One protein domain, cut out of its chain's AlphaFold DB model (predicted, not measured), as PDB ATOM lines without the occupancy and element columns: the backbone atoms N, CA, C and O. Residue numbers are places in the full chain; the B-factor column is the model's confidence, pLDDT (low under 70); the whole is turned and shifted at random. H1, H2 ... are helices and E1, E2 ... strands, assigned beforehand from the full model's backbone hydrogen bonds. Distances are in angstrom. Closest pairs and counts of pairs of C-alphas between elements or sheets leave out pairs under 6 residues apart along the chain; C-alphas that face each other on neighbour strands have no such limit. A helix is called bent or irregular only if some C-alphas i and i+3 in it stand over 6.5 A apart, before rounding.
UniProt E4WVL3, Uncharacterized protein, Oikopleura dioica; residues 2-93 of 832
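What this domain is: This is residues 2 to 93 of the 832 residues of an uncharacterized protein of Oikopleura dioica (UniProt E4WVL3). Three helices lie side by side, H1 in the middle with H2 folded back along it and H3 on another side, while a small three-stranded sheet sits at the end of H1 where that helix begins. The 92 printed residues hold E1, E2, E3, H1, H2 and H3 in that order; the antiparallel sheet runs E1, E2, E3, and the class is mixed, helices and strands. The whole is compact, with a radius of gyration of the C-alphas of 14.2 A, yet elongated, spanning 45 by 27 by 22 A.

How they stand to each other: Start at E1, residues 10 to 13, E2, residues 16 to 20, and E3, residues 27 to 29, a meander, each strand the antiparallel neighbour of the one before. Look at N 11 and O 18, 2.9 A apart, between E1 and E2, and at N 28 and O 19, 3.0 A, between E2 and E3. H1, residues 30 to 46, is on the sheet, over E3. H2, residues 50 to 67, touches H1 at a shallow tilt of 17 degrees, opposite ways, a helical hairpin; the C-alphas of Ala 37 and Trp 67 are closest, 5.9 A. H3, residues 76 to 86, touches residues 35 to 42 of H1 alone, at a shallow tilt of 16 degrees, the same way; the C-alphas of Phe 42 and Phe 84 are closest, 7.1 A. H2 and H3 are apart. In H1 and H3 every O i to N i+4 pair is within hydrogen-bond range; in H2 5 of 14 are, beside 9 of 15 O i to N i+3 pairs.

Where its parts are: Find C-alpha 10 at (123.130, 159.572, 91.779), where E1 begins; it covers 9.7 A, E2 13.7 A and E3 7.3 A. H1 covers 24.4 A from C-alpha 30 at (116.899, 153.321, 93.370). H2 covers 23.5 A and is irregular, C-alphas 52 and 55 being 7.2 A apart, with a kink of 58 degrees near residue 57. H3 covers 15.1 A and ends at C-alpha 86, (114.106, 135.756, 108.576).

The domain as a whole: The farthest C-alphas, of Gly 14 and Glu 51, are 46.8 A apart. The printed part has no cut and no long link. In this model, pLDDT is under 70 at residues 2 to 8, 63 and 65 to 75.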
ATOM      1  N   GLU A   2     129.187 171.217 103.109       29.62
ATOM      2  CA  GLU A   2     130.117 170.115 102.840       29.62
ATOM      3  C   GLU A   2     129.337 168.798 102.810       29.62
ATOM      4  O   GLU A   2     128.700 168.416 103.793       29.62
ATOM      5  N   SER A   3     129.338 168.126 101.661       32.34
ATOM      6  CA  SER A   3     128.668 166.843 101.477       32.34
ATOM      7  C   SER A   3     129.666 165.689 101.537       32.34
ATOM      8  O   SER A   3     129.765 164.920 100.586       32.34
ATOM      9  N   ASP A   4     130.311 165.503 102.695       31.92
ATOM     10  CA  ASP A   4     131.110 164.308 103.049       31.92
ATOM     11  C   ASP A   4     130.227 163.049 103.236       31.92
ATOM     12  O   ASP A   4     130.464 162.170 104.070       31.92
ATOM     13  N   THR A   5     129.149 162.952 102.457       45.50
ATOM     14  CA  THR A   5     128.427 161.704 102.260       45.50
ATOM     15  C   THR A   5     129.213 160.916 101.222       45.50
ATOM     16  O   THR A   5     129.280 161.335 100.071       45.50
ATOM     17  N   TYR A   6     129.746 159.753 101.601       50.44
ATOM     18  CA  TYR A   6     130.210 158.728 100.658       50.44
ATOM     19  C   TYR A   6     128.989 158.101  99.963       50.44
ATOM     20  O   TYR A   6     128.659 156.937 100.177       50.44
ATOM     21  N   GLY A   7     128.243 158.924  99.231       59.94
ATOM     22  CA  GLY A   7     127.138 158.495  98.399       59.94
ATOM     23  C   GLY A   7     127.691 157.977  97.084       59.94
ATOM     24  O   GLY A   7     128.441 158.683  96.412       59.94
ATOM     25  N   ILE A   8     127.280 156.766  96.720       67.94
ATOM     26  CA  ILE A   8     127.269 156.305  95.329       67.94
ATOM     27  C   ILE A   8     126.703 157.441  94.454       67.94
ATOM     28  O   ILE A   8     125.700 158.039  94.861       67.94
ATOM     29  N   PRO A   9     127.319 157.770  93.301       75.06
ATOM     30  CA  PRO A   9     126.826 158.832  92.432       75.06
ATOM     31  C   PRO A   9     125.382 158.551  92.004       75.06
ATOM     32  O   PRO A   9     125.035 157.425  91.641       75.06
ATOM     33  N   ILE A  10     124.556 159.592  92.097       81.44
ATOM     34  CA  ILE A  10     123.130 159.572  91.779       81.44
ATOM     35  C   ILE A  10     122.920 160.391  90.513       81.44
ATOM     36  O   ILE A  10     123.291 161.563  90.473       81.44
ATOM     37  N   GLU A  11     122.264 159.796  89.525       83.81
ATOM     38  CA  GLU A  11     121.864 160.467  88.291       83.81
ATOM     39  C   GLU A  11     120.341 160.408  88.139       83.81
ATOM     40  O   GLU A  11     119.700 159.413  88.475       83.81
ATOM     41  N   LEU A  12     119.743 161.492  87.647       86.06
ATOM     42  CA  LEU A  12     118.305 161.590  87.405       86.06
ATOM     43  C   LEU A  12     118.031 161.363  85.916       86.06
ATOM     44  O   LEU A  12     118.282 162.246  85.101       86.06
ATOM     45  N   MET A  13     117.482 160.199  85.565       82.12
ATOM     46  CA  MET A  13     117.087 159.865  84.193       82.12
ATOM     47  C   MET A  13     115.575 159.636  84.122       82.12
ATOM     48  O   MET A  13     115.016 158.832  84.868       82.12
ATOM     49  N   GLY A  14     114.884 160.362  83.237       85.38
ATOM     50  CA  GLY A  14     113.434 160.214  83.038       85.38
ATOM     51  C   GLY A  14     112.592 160.442  84.303       85.38
ATOM     52  O   GLY A  14     111.594 159.754  84.508       85.38
ATOM     53  N   GLY A  15     113.027 161.343  85.193       85.75
ATOM     54  CA  GLY A  15     112.365 161.608  86.478       85.75
ATOM     55  C   GLY A  15     112.537 160.508  87.535       85.75
ATOM     56  O   GLY A  15     111.925 160.592  88.597       85.75
ATOM     57  N   ARG A  16     113.362 159.486  87.273       83.12
ATOM     58  CA  ARG A  16     113.736 158.451  88.244       83.12
ATOM     59  C   ARG A  16     115.197 158.630  88.633       83.12
ATOM     60  O   ARG A  16     116.039 158.961  87.802       83.12
ATOM     61  N   GLU A  17     115.493 158.394  89.899       87.75
ATOM     62  CA  GLU A  17     116.862 158.338  90.399       87.75
ATOM     63  C   GLU A  17     117.500 156.974  90.050       87.75
ATOM     64  O   GLU A  17     116.905 155.908  90.250       87.75
ATOM     65  N   PHE A  18     118.724 157.016  89.531       88.31
ATOM     66  CA  PHE A  18     119.586 155.876  89.224       88.31
ATOM     67  C   PHE A  18     120.927 156.028  89.939       88.31
ATOM     68  O   PHE A  18     121.331 157.129  90.311       88.31
ATOM     69  N   GLY A  19     121.632 154.916  90.128       89.56
ATOM     70  CA  GLY A  19     123.001 154.912  90.630       89.56
ATOM     71  C   GLY A  19     123.782 153.691  90.159       89.56
ATOM     72  O   GLY A  19     123.233 152.767  89.554       89.56
ATOM     73  N   LEU A  20     125.078 153.676  90.467       88.00
ATOM     74  CA  LEU A  20     125.978 152.569  90.149       88.00
ATOM     75  C   LEU A  20     126.173 151.662  91.372       88.00
ATOM     76  O   LEU A  20     126.683 152.103  92.399       88.00
ATOM     77  N   CYS A  21     125.823 150.379  91.280       86.50
ATOM     78  CA  CYS A  21     126.103 149.451  92.373       86.50
ATOM     79  C   CYS A  21     127.610 149.211  92.500       86.50
ATOM     80  O   CYS A  21     128.238 148.605  91.632       86.50
ATOM     81  N   ASP A  22     128.193 149.632  93.622       83.56
ATOM     82  CA  ASP A  22     129.640 149.576  93.831       83.56
ATOM     83  C   ASP A  22     130.236 148.161  93.777       83.56
ATOM     84  O   ASP A  22     131.429 148.015  93.506       83.56
ATOM     85  N   HIS A  23     129.419 147.132  94.014       85.06
ATOM     86  CA  HIS A  23     129.840 145.733  94.034       85.06
ATOM     87  C   HIS A  23     129.931 145.102  92.642       85.06
ATOM     88  O   HIS A  23     130.923 144.458  92.319       85.06
ATOM     89  N   CYS A  24     128.866 145.220  91.849       87.00
ATOM     90  CA  CYS A  24     128.715 144.531  90.564       87.00
ATOM     91  C   CYS A  24     128.862 145.471  89.357       87.00
ATOM     92  O   CYS A  24     128.750 145.020  88.223       87.00
ATOM     93  N   LYS A  25     129.054 146.774  89.609       87.88
ATOM     94  CA  LYS A  25     129.119 147.871  88.627       87.88
ATOM     95  C   LYS A  25     127.935 147.919  87.647       87.88
ATOM     96  O   LYS A  25     128.028 148.527  86.587       87.88
ATOM     97  N   LYS A  26     126.786 147.346  88.029       87.88
ATOM     98  CA  LYS A  26     125.514 147.510  87.314       87.88
ATOM     99  C   LYS A  26     124.894 148.861  87.667       87.88
ATOM    100  O   LYS A  26     124.816 149.219  88.844       87.88
ATOM    101  N   PHE A  27     124.448 149.591  86.652       88.62
ATOM    102  CA  PHE A  27     123.698 150.836  86.802       88.62
ATOM    103  C   PHE A  27     122.199 150.519  86.879       88.62
ATOM    104  O   PHE A  27     121.683 149.784  86.037       88.62
ATOM    105  N   GLN A  28     121.513 150.982  87.925       89.06
ATOM    106  CA  GLN A  28     120.142 150.568  88.257       89.06
ATOM    107  C   GLN A  28     119.348 151.707  88.915       89.06
ATOM    108  O   GLN A  28     119.926 152.623  89.498       89.06
ATOM    109  N   ALA A  29     118.016 151.639  88.846       88.25
ATOM    110  CA  ALA A  29     117.126 152.570  89.546       88.25
ATOM    111  C   ALA A  29     117.112 152.309  91.067       88.25
ATOM    112  O   ALA A  29     117.251 151.157  91.484       88.25
ATOM    113  N   VAL A  30     116.866 153.348  91.883       85.38
ATOM    114  CA  VAL A  30     116.899 153.321  93.370       85.38
ATOM    115  C   VAL A  30     116.404 152.027  94.001       85.38
ATOM    116  O   VAL A  30     117.156 151.372  94.711       85.38
ATOM    117  N   GLY A  31     115.134 151.674  93.772       83.31
ATOM    118  CA  GLY A  31     114.490 150.557  94.467       83.31
ATOM    119  C   GLY A  31     115.150 149.218  94.146       83.31
ATOM    120  O   GLY A  31     115.383 148.414  95.040       83.31
ATOM    121  N   ILE A  32     115.550 149.032  92.885       87.00
ATOM    122  CA  ILE A  32     116.278 147.842  92.432       87.00
ATOM    123  C   ILE A  32     117.660 147.799  93.094       87.00
ATOM    124  O   ILE A  32     118.092 146.749  93.552       87.00
ATOM    125  N   LEU A  33     118.335 148.945  93.204       87.19
ATOM    126  CA  LEU A  33     119.661 149.056  93.810       87.19
ATOM    127  C   LEU A  33     119.627 148.848  95.340       87.19
ATOM    128  O   LEU A  33     120.530 148.231  95.905       87.19
ATOM    129  N   ASN A  34     118.562 149.304  96.005       84.50
ATOM    130  CA  ASN A  34     118.270 149.054  97.419       84.50
ATOM    131  C   ASN A  34     118.043 147.557  97.692       84.50
ATOM    132  O   ASN A  34     118.631 147.002  98.623       84.50
ATOM    133  N   ASP A  35     117.231 146.898  96.861       85.25
ATOM    134  CA  ASP A  35     116.984 145.457  96.936       85.25
ATOM    135  C   ASP A  35     118.263 144.657  96.656       85.25
ATOM    136  O   ASP A  35     118.653 143.801  97.453       85.25
ATOM    137  N   HIS A  36     118.998 145.013  95.601       87.88
ATOM    138  CA  HIS A  36     120.258 144.370  95.241       87.88
ATOM    139  C   HIS A  36     121.337 144.539  96.329       87.88
ATOM    140  O   HIS A  36     122.128 143.629  96.583       87.88
ATOM    141  N   ALA A  37     121.338 145.658  97.064       86.56
ATOM    142  CA  ALA A  37     122.201 145.843  98.231       86.56
ATOM    143  C   ALA A  37     121.862 144.884  99.397       86.56
ATOM    144  O   ALA A  37     122.774 144.497 100.138       86.56
ATOM    145  N   TRP A  38     120.599 144.461  99.559       85.94
ATOM    146  CA  TRP A  38     120.231 143.380 100.489       85.94
ATOM    147  C   TRP A  38     120.672 142.005  99.983       85.94
ATOM    148  O   TRP A  38     121.182 141.219 100.781       85.94
ATOM    149  N   GLU A  39     120.528 141.722  98.686       88.38
ATOM    150  CA  GLU A  39     120.984 140.467  98.068       88.38
ATOM    151  C   GLU A  39     122.494 140.275  98.246       88.38
ATOM    152  O   GLU A  39     122.930 139.277  98.818       88.38
ATOM    153  N   ILE A  40     123.288 141.284  97.874       88.25
ATOM    154  CA  ILE A  40     124.746 141.308  98.056       88.25
ATOM    155  C   ILE A  40     125.124 141.145  99.536       88.25
ATOM    156  O   ILE A  40     126.091 140.457  99.867       88.25
ATOM    157  N   ALA A  41     124.380 141.761 100.459       86.88
ATOM    158  CA  ALA A  41     124.626 141.610 101.893       86.88
ATOM    159  C   ALA A  41     124.266 140.216 102.427       86.88
ATOM    160  O   ALA A  41     124.906 139.749 103.373       86.88
ATOM    161  N   PHE A  42     123.268 139.556 101.840       87.12
ATOM    162  CA  PHE A  42     122.886 138.185 102.159       87.12
ATOM    163  C   PHE A  42     123.924 137.194 101.622       87.12
ATOM    164  O   PHE A  42     124.456 136.403 102.397       87.12
ATOM    165  N   GLU A  43     124.299 137.307 100.349       89.12
ATOM    166  CA  GLU A  43     125.321 136.483  99.693       89.12
ATOM    167  C   GLU A  43     126.689 136.601 100.392       89.12
ATOM    168  O   GLU A  43     127.339 135.603 100.712       89.12
ATOM    169  N   ARG A  44     127.108 137.828 100.732       87.12
ATOM    170  CA  ARG A  44     128.334 138.070 101.513       87.12
ATOM    171  C   ARG A  44     128.259 137.569 102.953       87.12
ATOM    172  O   ARG A  44     129.304 137.459 103.586       87.12
ATOM    173  N   TYR A  45     127.070 137.306 103.495       87.00
ATOM    174  CA  TYR A  45     126.913 136.715 104.824       87.00
ATOM    175  C   TYR A  45     126.826 135.183 104.767       87.00
ATOM    176  O   TYR A  45     127.406 134.520 105.627       87.00
ATOM    177  N   SER A  46     126.141 134.607 103.773       87.31
ATOM    178  CA  SER A  46     126.024 133.151 103.612       87.31
ATOM    179  C   SER A  46     127.382 132.504 103.332       87.31
ATOM    180  O   SER A  46     127.687 131.479 103.938       87.31
ATOM    181  N   LYS A  47     128.236 133.165 102.533       90.12
ATOM    182  CA  LYS A  47     129.624 132.766 102.225       90.12
ATOM    183  C   LYS A  47     130.622 132.883 103.398       90.12
ATOM    184  O   LYS A  47     131.792 132.548 103.233       90.12
ATOM    185  N   ILE A  48     130.217 133.359 104.583       87.38
ATOM    186  CA  ILE A  48     131.078 133.370 105.785       87.38
ATOM    187  C   ILE A  48     130.955 132.011 106.498       87.38
ATOM    188  O   ILE A  48     129.828 131.606 106.758       87.38
ATOM    189  N   PRO A  49     132.048 131.331 106.904       89.12
ATOM    190  CA  PRO A  49     131.966 130.078 107.667       89.12
ATOM    191  C   PRO A  49     131.168 130.204 108.976       89.12
ATOM    192  O   PRO A  49     131.271 131.222 109.661       89.12
ATOM    193  N   GLU A  50     130.411 129.164 109.344       86.62
ATOM    194  CA  GLU A  50     129.497 129.092 110.507       86.62
ATOM    195  C   GLU A  50     130.074 129.693 111.803       86.62
ATOM    196  O   GLU A  50     129.500 130.609 112.398       86.62
ATOM    197  N   GLU A  51     131.265 129.248 112.200       86.56
ATOM    198  CA  GLU A  51     132.030 129.749 113.353       86.56
ATOM    199  C   GLU A  51     132.155 131.279 113.346       86.56
ATOM    200  O   GLU A  51     131.943 131.961 114.350       86.56
ATOM    201  N   LYS A  52     132.471 131.819 112.164       85.94
ATOM    202  CA  LYS A  52     132.762 133.226 111.895       85.94
ATOM    203  C   LYS A  52     131.475 134.021 111.657       85.94
ATOM    204  O   LYS A  52     131.508 135.241 111.782       85.94
ATOM    205  N   LYS A  53     130.320 133.389 111.393       84.81
ATOM    206  CA  LYS A  53     129.004 134.063 111.329       84.81
ATOM    207  C   LYS A  53     128.635 134.711 112.673       84.81
ATOM    208  O   LYS A  53     128.009 135.784 112.699       84.81
ATOM    209  N   LYS A  54     129.069 134.113 113.794       80.50
ATOM    210  CA  LYS A  54     128.955 134.680 115.151       80.50
ATOM    211  C   LYS A  54     129.686 136.036 115.200       80.50
ATOM    212  O   LYS A  54     130.834 136.178 114.798       80.50
ATOM    213  N   GLY A  55     128.986 137.094 115.613       76.94
ATOM    214  CA  GLY A  55     129.511 138.470 115.625       76.94
ATOM    215  C   GLY A  55     129.550 139.192 114.264       76.94
ATOM    216  O   GLY A  55     129.117 140.348 114.200       76.94
ATOM    217  N   ARG A  56     129.974 138.547 113.160       79.62
ATOM    218  CA  ARG A  56     130.046 139.174 111.812       79.62
ATOM    219  C   ARG A  56     128.712 139.739 111.325       79.62
ATOM    220  O   ARG A  56     128.696 140.773 110.664       79.62
ATOM    221  N   PHE A  57     127.587 139.161 111.741       77.75
ATOM    222  CA  PHE A  57     126.247 139.704 111.480       77.75
ATOM    223  C   PHE A  57     126.090 141.195 111.863       77.75
ATOM    224  O   PHE A  57     125.470 141.979 111.143       77.75
ATOM    225  N   LYS A  58     126.721 141.627 112.967       77.81
ATOM    226  CA  LYS A  58     126.726 143.029 113.428       77.81
ATOM    227  C   LYS A  58     127.595 143.937 112.545       77.81
ATOM    228  O   LYS A  58     127.396 145.150 112.561       77.81
ATOM    229  N   GLN A  59     128.535 143.373 111.784       75.69
ATOM    230  CA  GLN A  59     129.307 144.082 110.760       75.69
ATOM    231  C   GLN A  59     128.495 144.221 109.467       75.69
ATOM    232  O   GLN A  59     128.355 145.336 108.980       75.69
ATOM    233  N   VAL A  60     127.864 143.151 108.965       74.56
ATOM    234  CA  VAL A  60     127.020 143.216 107.750       74.56
ATOM    235  C   VAL A  60     125.882 144.229 107.923       74.56
ATOM    236  O   VAL A  60     125.731 145.132 107.102       74.56
ATOM    237  N   ARG A  61     125.188 144.226 109.073       72.12
ATOM    238  CA  ARG A  61     124.185 145.255 109.419       72.12
ATOM    239  C   ARG A  61     124.748 146.689 109.560       72.12
ATOM    240  O   ARG A  61     123.974 147.641 109.562       72.12
ATOM    241  N   ARG A  62     126.069 146.878 109.684       71.44
ATOM    242  CA  ARG A  62     126.738 148.199 109.645       71.44
ATOM    243  C   ARG A  62     127.184 148.609 108.237       71.44
ATOM    244  O   ARG A  62     127.358 149.802 108.011       71.44
ATOM    245  N   PHE A  63     127.370 147.659 107.323       67.31
ATOM    246  CA  PHE A  63     127.680 147.932 105.917       67.31
ATOM    247  C   PHE A  63     126.421 148.154 105.076       67.31
ATOM    248  O   PHE A  63     126.430 149.025 104.217       67.31
ATOM    249  N   LEU A  64     125.316 147.475 105.389       70.81
ATOM    250  CA  LEU A  64     124.016 147.674 104.738       70.81
ATOM    251  C   LEU A  64     123.588 149.157 104.638       70.81
ATOM    252  O   LEU A  64     123.320 149.595 103.526       70.81
ATOM    253  N   PRO A  65     123.627 149.989 105.704       64.56
ATOM    254  CA  PRO A  65     123.333 151.428 105.606       64.56
ATOM    255  C   PRO A  65     124.372 152.281 104.854       64.56
ATOM    256  O   PRO A  65     124.200 153.494 104.793       64.56
ATOM    257  N   LYS A  66     125.464 151.681 104.361       67.75
ATOM    258  CA  LYS A  66     126.463 152.310 103.479       67.75
ATOM    259  C   LYS A  66     126.374 151.814 102.032       67.75
ATOM    260  O   LYS A  66     126.828 152.515 101.141       67.75
ATOM    261  N   TRP A  67     125.878 150.593 101.817       64.94
ATOM    262  CA  TRP A  67     125.650 150.020 100.485       64.94
ATOM    263  C   TRP A  67     124.258 150.335  99.950       64.94
ATOM    264  O   TRP A  67     124.097 150.389  98.739       64.94
ATOM    265  N   TYR A  68     123.288 150.595 100.835       66.38
ATOM    266  CA  TYR A  68     122.128 151.408 100.491       66.38
ATOM    267  C   TYR A  68     122.628 152.763  99.990       66.38
ATOM    268  O   TYR A  68     123.197 153.519 100.788       66.38
ATOM    269  N   PRO A  69     122.388 153.105  98.719       60.12
ATOM    270  CA  PRO A  69     122.393 154.486  98.308       60.12
ATOM    271  C   PRO A  69     121.079 155.138  98.780       60.12
ATOM    272  O   PRO A  69     120.309 154.573  99.560       60.12
ATOM    273  N   PHE A  70     120.833 156.340  98.273       59.56
ATOM    274  CA  PHE A  70     119.562 157.055  98.349       59.56
ATOM    275  C   PHE A  70     119.121 157.591  99.715       59.56
ATOM    276  O   PHE A  70     119.016 156.921 100.742       59.56
ATOM    277  N   ARG A  71     118.810 158.890  99.675       58.06
ATOM    278  CA  ARG A  71     118.318 159.709 100.787       58.06
ATOM    279  C   ARG A  71     116.790 159.627 100.940       58.06
ATOM    280  O   ARG A  71     116.215 160.436 101.659       58.06
ATOM    281  N   GLY A  72     116.147 158.681 100.254       51.66
ATOM    282  CA  GLY A  72     114.701 158.485 100.273       51.66
ATOM    283  C   GLY A  72     114.205 157.784 101.538       51.66
ATOM    284  O   GLY A  72     114.872 156.904 102.095       51.66
ATOM    285  N   GLU A  73     112.993 158.140 101.961       57.47
ATOM    286  CA  GLU A  73     112.250 157.442 103.012       57.47
ATOM    287  C   GLU A  73     111.619 156.157 102.445       57.47
ATOM    288  O   GLU A  73     110.409 156.029 102.282       57.47
ATOM    289  N   ASP A  74     112.485 155.207 102.082       66.75
ATOM    290  CA  ASP A  74     112.114 153.886 101.569       66.75
ATOM    291  C   ASP A  74     111.295 153.121 102.625       66.75
ATOM    292  O   ASP A  74     111.836 152.577 103.592       66.75
ATOM    293  N   SER A  75     109.974 153.085 102.440       68.69
ATOM    294  CA  SER A  75     109.028 152.404 103.329       68.69
ATOM    295  C   SER A  75     109.255 150.888 103.381       68.69
ATOM    296  O   SER A  75     109.062 150.271 104.434       68.69
ATOM    297  N   SER A  76     109.758 150.290 102.294       76.31
ATOM    298  CA  SER A  76     110.099 148.864 102.222       76.31
ATOM    299  C   SER A  76     111.334 148.508 103.057       76.31
ATOM    300  O   SER A  76     111.496 147.362 103.465       76.31
ATOM    301  N   LYS A  77     112.182 149.482 103.412       77.62
ATOM    302  CA  LYS A  77     113.452 149.280 104.136       77.62
ATOM    303  C   LYS A  77     113.317 148.559 105.477       77.62
ATOM    304  O   LYS A  77     114.258 147.890 105.908       77.62
ATOM    305  N   ASN A  78     112.179 148.691 106.162       79.75
ATOM    306  CA  ASN A  78     111.897 147.908 107.370       79.75
ATOM    307  C   ASN A  78     111.427 146.485 107.038       79.75
ATOM    308  O   ASN A  78     111.846 145.556 107.722       79.75
ATOM    309  N   GLN A  79     110.639 146.316 105.975       83.94
ATOM    310  CA  GLN A  79     110.154 145.026 105.483       83.94
ATOM    311  C   GLN A  79     111.305 144.167 104.925       83.94
ATOM    312  O   GLN A  79     111.567 143.089 105.448       83.94
ATOM    313  N   ARG A  80     112.122 144.699 104.004       80.69
ATOM    314  CA  ARG A  80     113.357 144.052 103.515       80.69
ATOM    315  C   ARG A  80     114.334 143.685 104.632       80.69
ATOM    316  O   ARG A  80     115.020 142.668 104.574       80.69
ATOM    317  N   ARG A  81     114.380 144.495 105.693       81.38
ATOM    318  CA  ARG A  81     115.180 144.213 106.890       81.38
ATOM    319  C   ARG A  81     114.593 143.097 107.758       81.38
ATOM    320  O   ARG A  81     115.372 142.442 108.445       81.38
ATOM    321  N   ILE A  82     113.277 142.901 107.771       84.50
ATOM    322  CA  ILE A  82     112.633 141.747 108.412       84.50
ATOM    323  C   ILE A  82     112.943 140.492 107.585       84.50
ATOM    324  O   ILE A  82     113.572 139.582 108.117       84.50
ATOM    325  N   GLU A  83     112.701 140.531 106.271       85.56
ATOM    326  CA  GLU A  83     113.023 139.448 105.325       85.56
ATOM    327  C   GLU A  83     114.495 139.003 105.409       85.56
ATOM    328  O   GLU A  83     114.791 137.813 105.443       85.56
ATOM    329  N   PHE A  84     115.446 139.941 105.488       84.19
ATOM    330  CA  PHE A  84     116.872 139.629 105.654       84.19
ATOM    331  C   PHE A  84     117.196 138.945 106.991       84.19
ATOM    332  O   PHE A  84     118.140 138.162 107.079       84.19
ATOM    333  N   TYR A  85     116.451 139.250 108.053       84.88
ATOM    334  CA  TYR A  85     116.612 138.599 109.353       84.88
ATOM    335  C   TYR A  85     116.000 137.187 109.342       84.88
ATOM    336  O   TYR A  85     116.649 136.241 109.794       84.88
ATOM    337  N   GLU A  86     114.820 137.029 108.742       88.06
ATOM    338  CA  GLU A  86     114.106 135.756 108.576       88.06
ATOM    339  C   GLU A  86     114.871 134.775 107.680       88.06
ATOM    340  O   GLU A  86     115.154 133.657 108.110       88.06
ATOM    341  N   LYS A  87     115.347 135.221 106.505       86.50
ATOM    342  CA  LYS A  87     116.239 134.450 105.612       86.50
ATOM    343  C   LYS A  87     117.540 133.992 106.290       86.50
ATOM    344  O   LYS A  87     118.237 133.132 105.760       86.50
ATOM    345  N   LEU A  88     117.895 134.570 107.440       82.44
ATOM    346  CA  LEU A  88     119.080 134.227 108.230       82.44
ATOM    347  C   LEU A  88     118.753 133.522 109.555       82.44
ATOM    348  O   LEU A  88     119.630 133.442 110.421       82.44
ATOM    349  N   GLY A  89     117.518 133.028 109.718       84.88
ATOM    350  CA  GLY A  89     117.070 132.264 110.886       84.88
ATOM    351  C   GLY A  89     117.074 133.070 112.187       84.88
ATOM    352  O   GLY A  89     117.313 132.515 113.258       84.88
ATOM    353  N   LYS A  90     116.905 134.397 112.117       84.38
ATOM    354  CA  LYS A  90     117.072 135.303 113.263       84.38
ATOM    355  C   LYS A  90     115.853 136.172 113.474       84.38
ATOM    356  O   LYS A  90     115.385 136.836 112.557       84.38
ATOM    357  N   SER A  91     115.430 136.282 114.728       82.25
ATOM    358  CA  SER A  91     114.373 137.211 115.110       82.25
ATOM    359  C   SER A  91     114.759 138.661 114.760       82.25
ATOM    360  O   SER A  91     115.836 139.136 115.157       82.25
ATOM    361  N   PRO A  92     113.913 139.399 114.013       81.00
ATOM    362  CA  PRO A  92     114.157 140.807 113.749       81.00
ATOM    363  C   PRO A  92     114.152 141.584 115.078       81.00
ATOM    364  O   PRO A  92     113.325 141.336 115.959       81.00
ATOM    365  N   PRO A  93     115.080 142.536 115.275       75.88
ATOM    366  CA  PRO A  93     115.204 143.255 116.532       75.88
ATOM    367  C   PRO A  93     113.979 144.150 116.693       75.88
ATOM    368  O   PRO A  93     113.833 145.106 115.923       75.88
TER     369      PRO A  93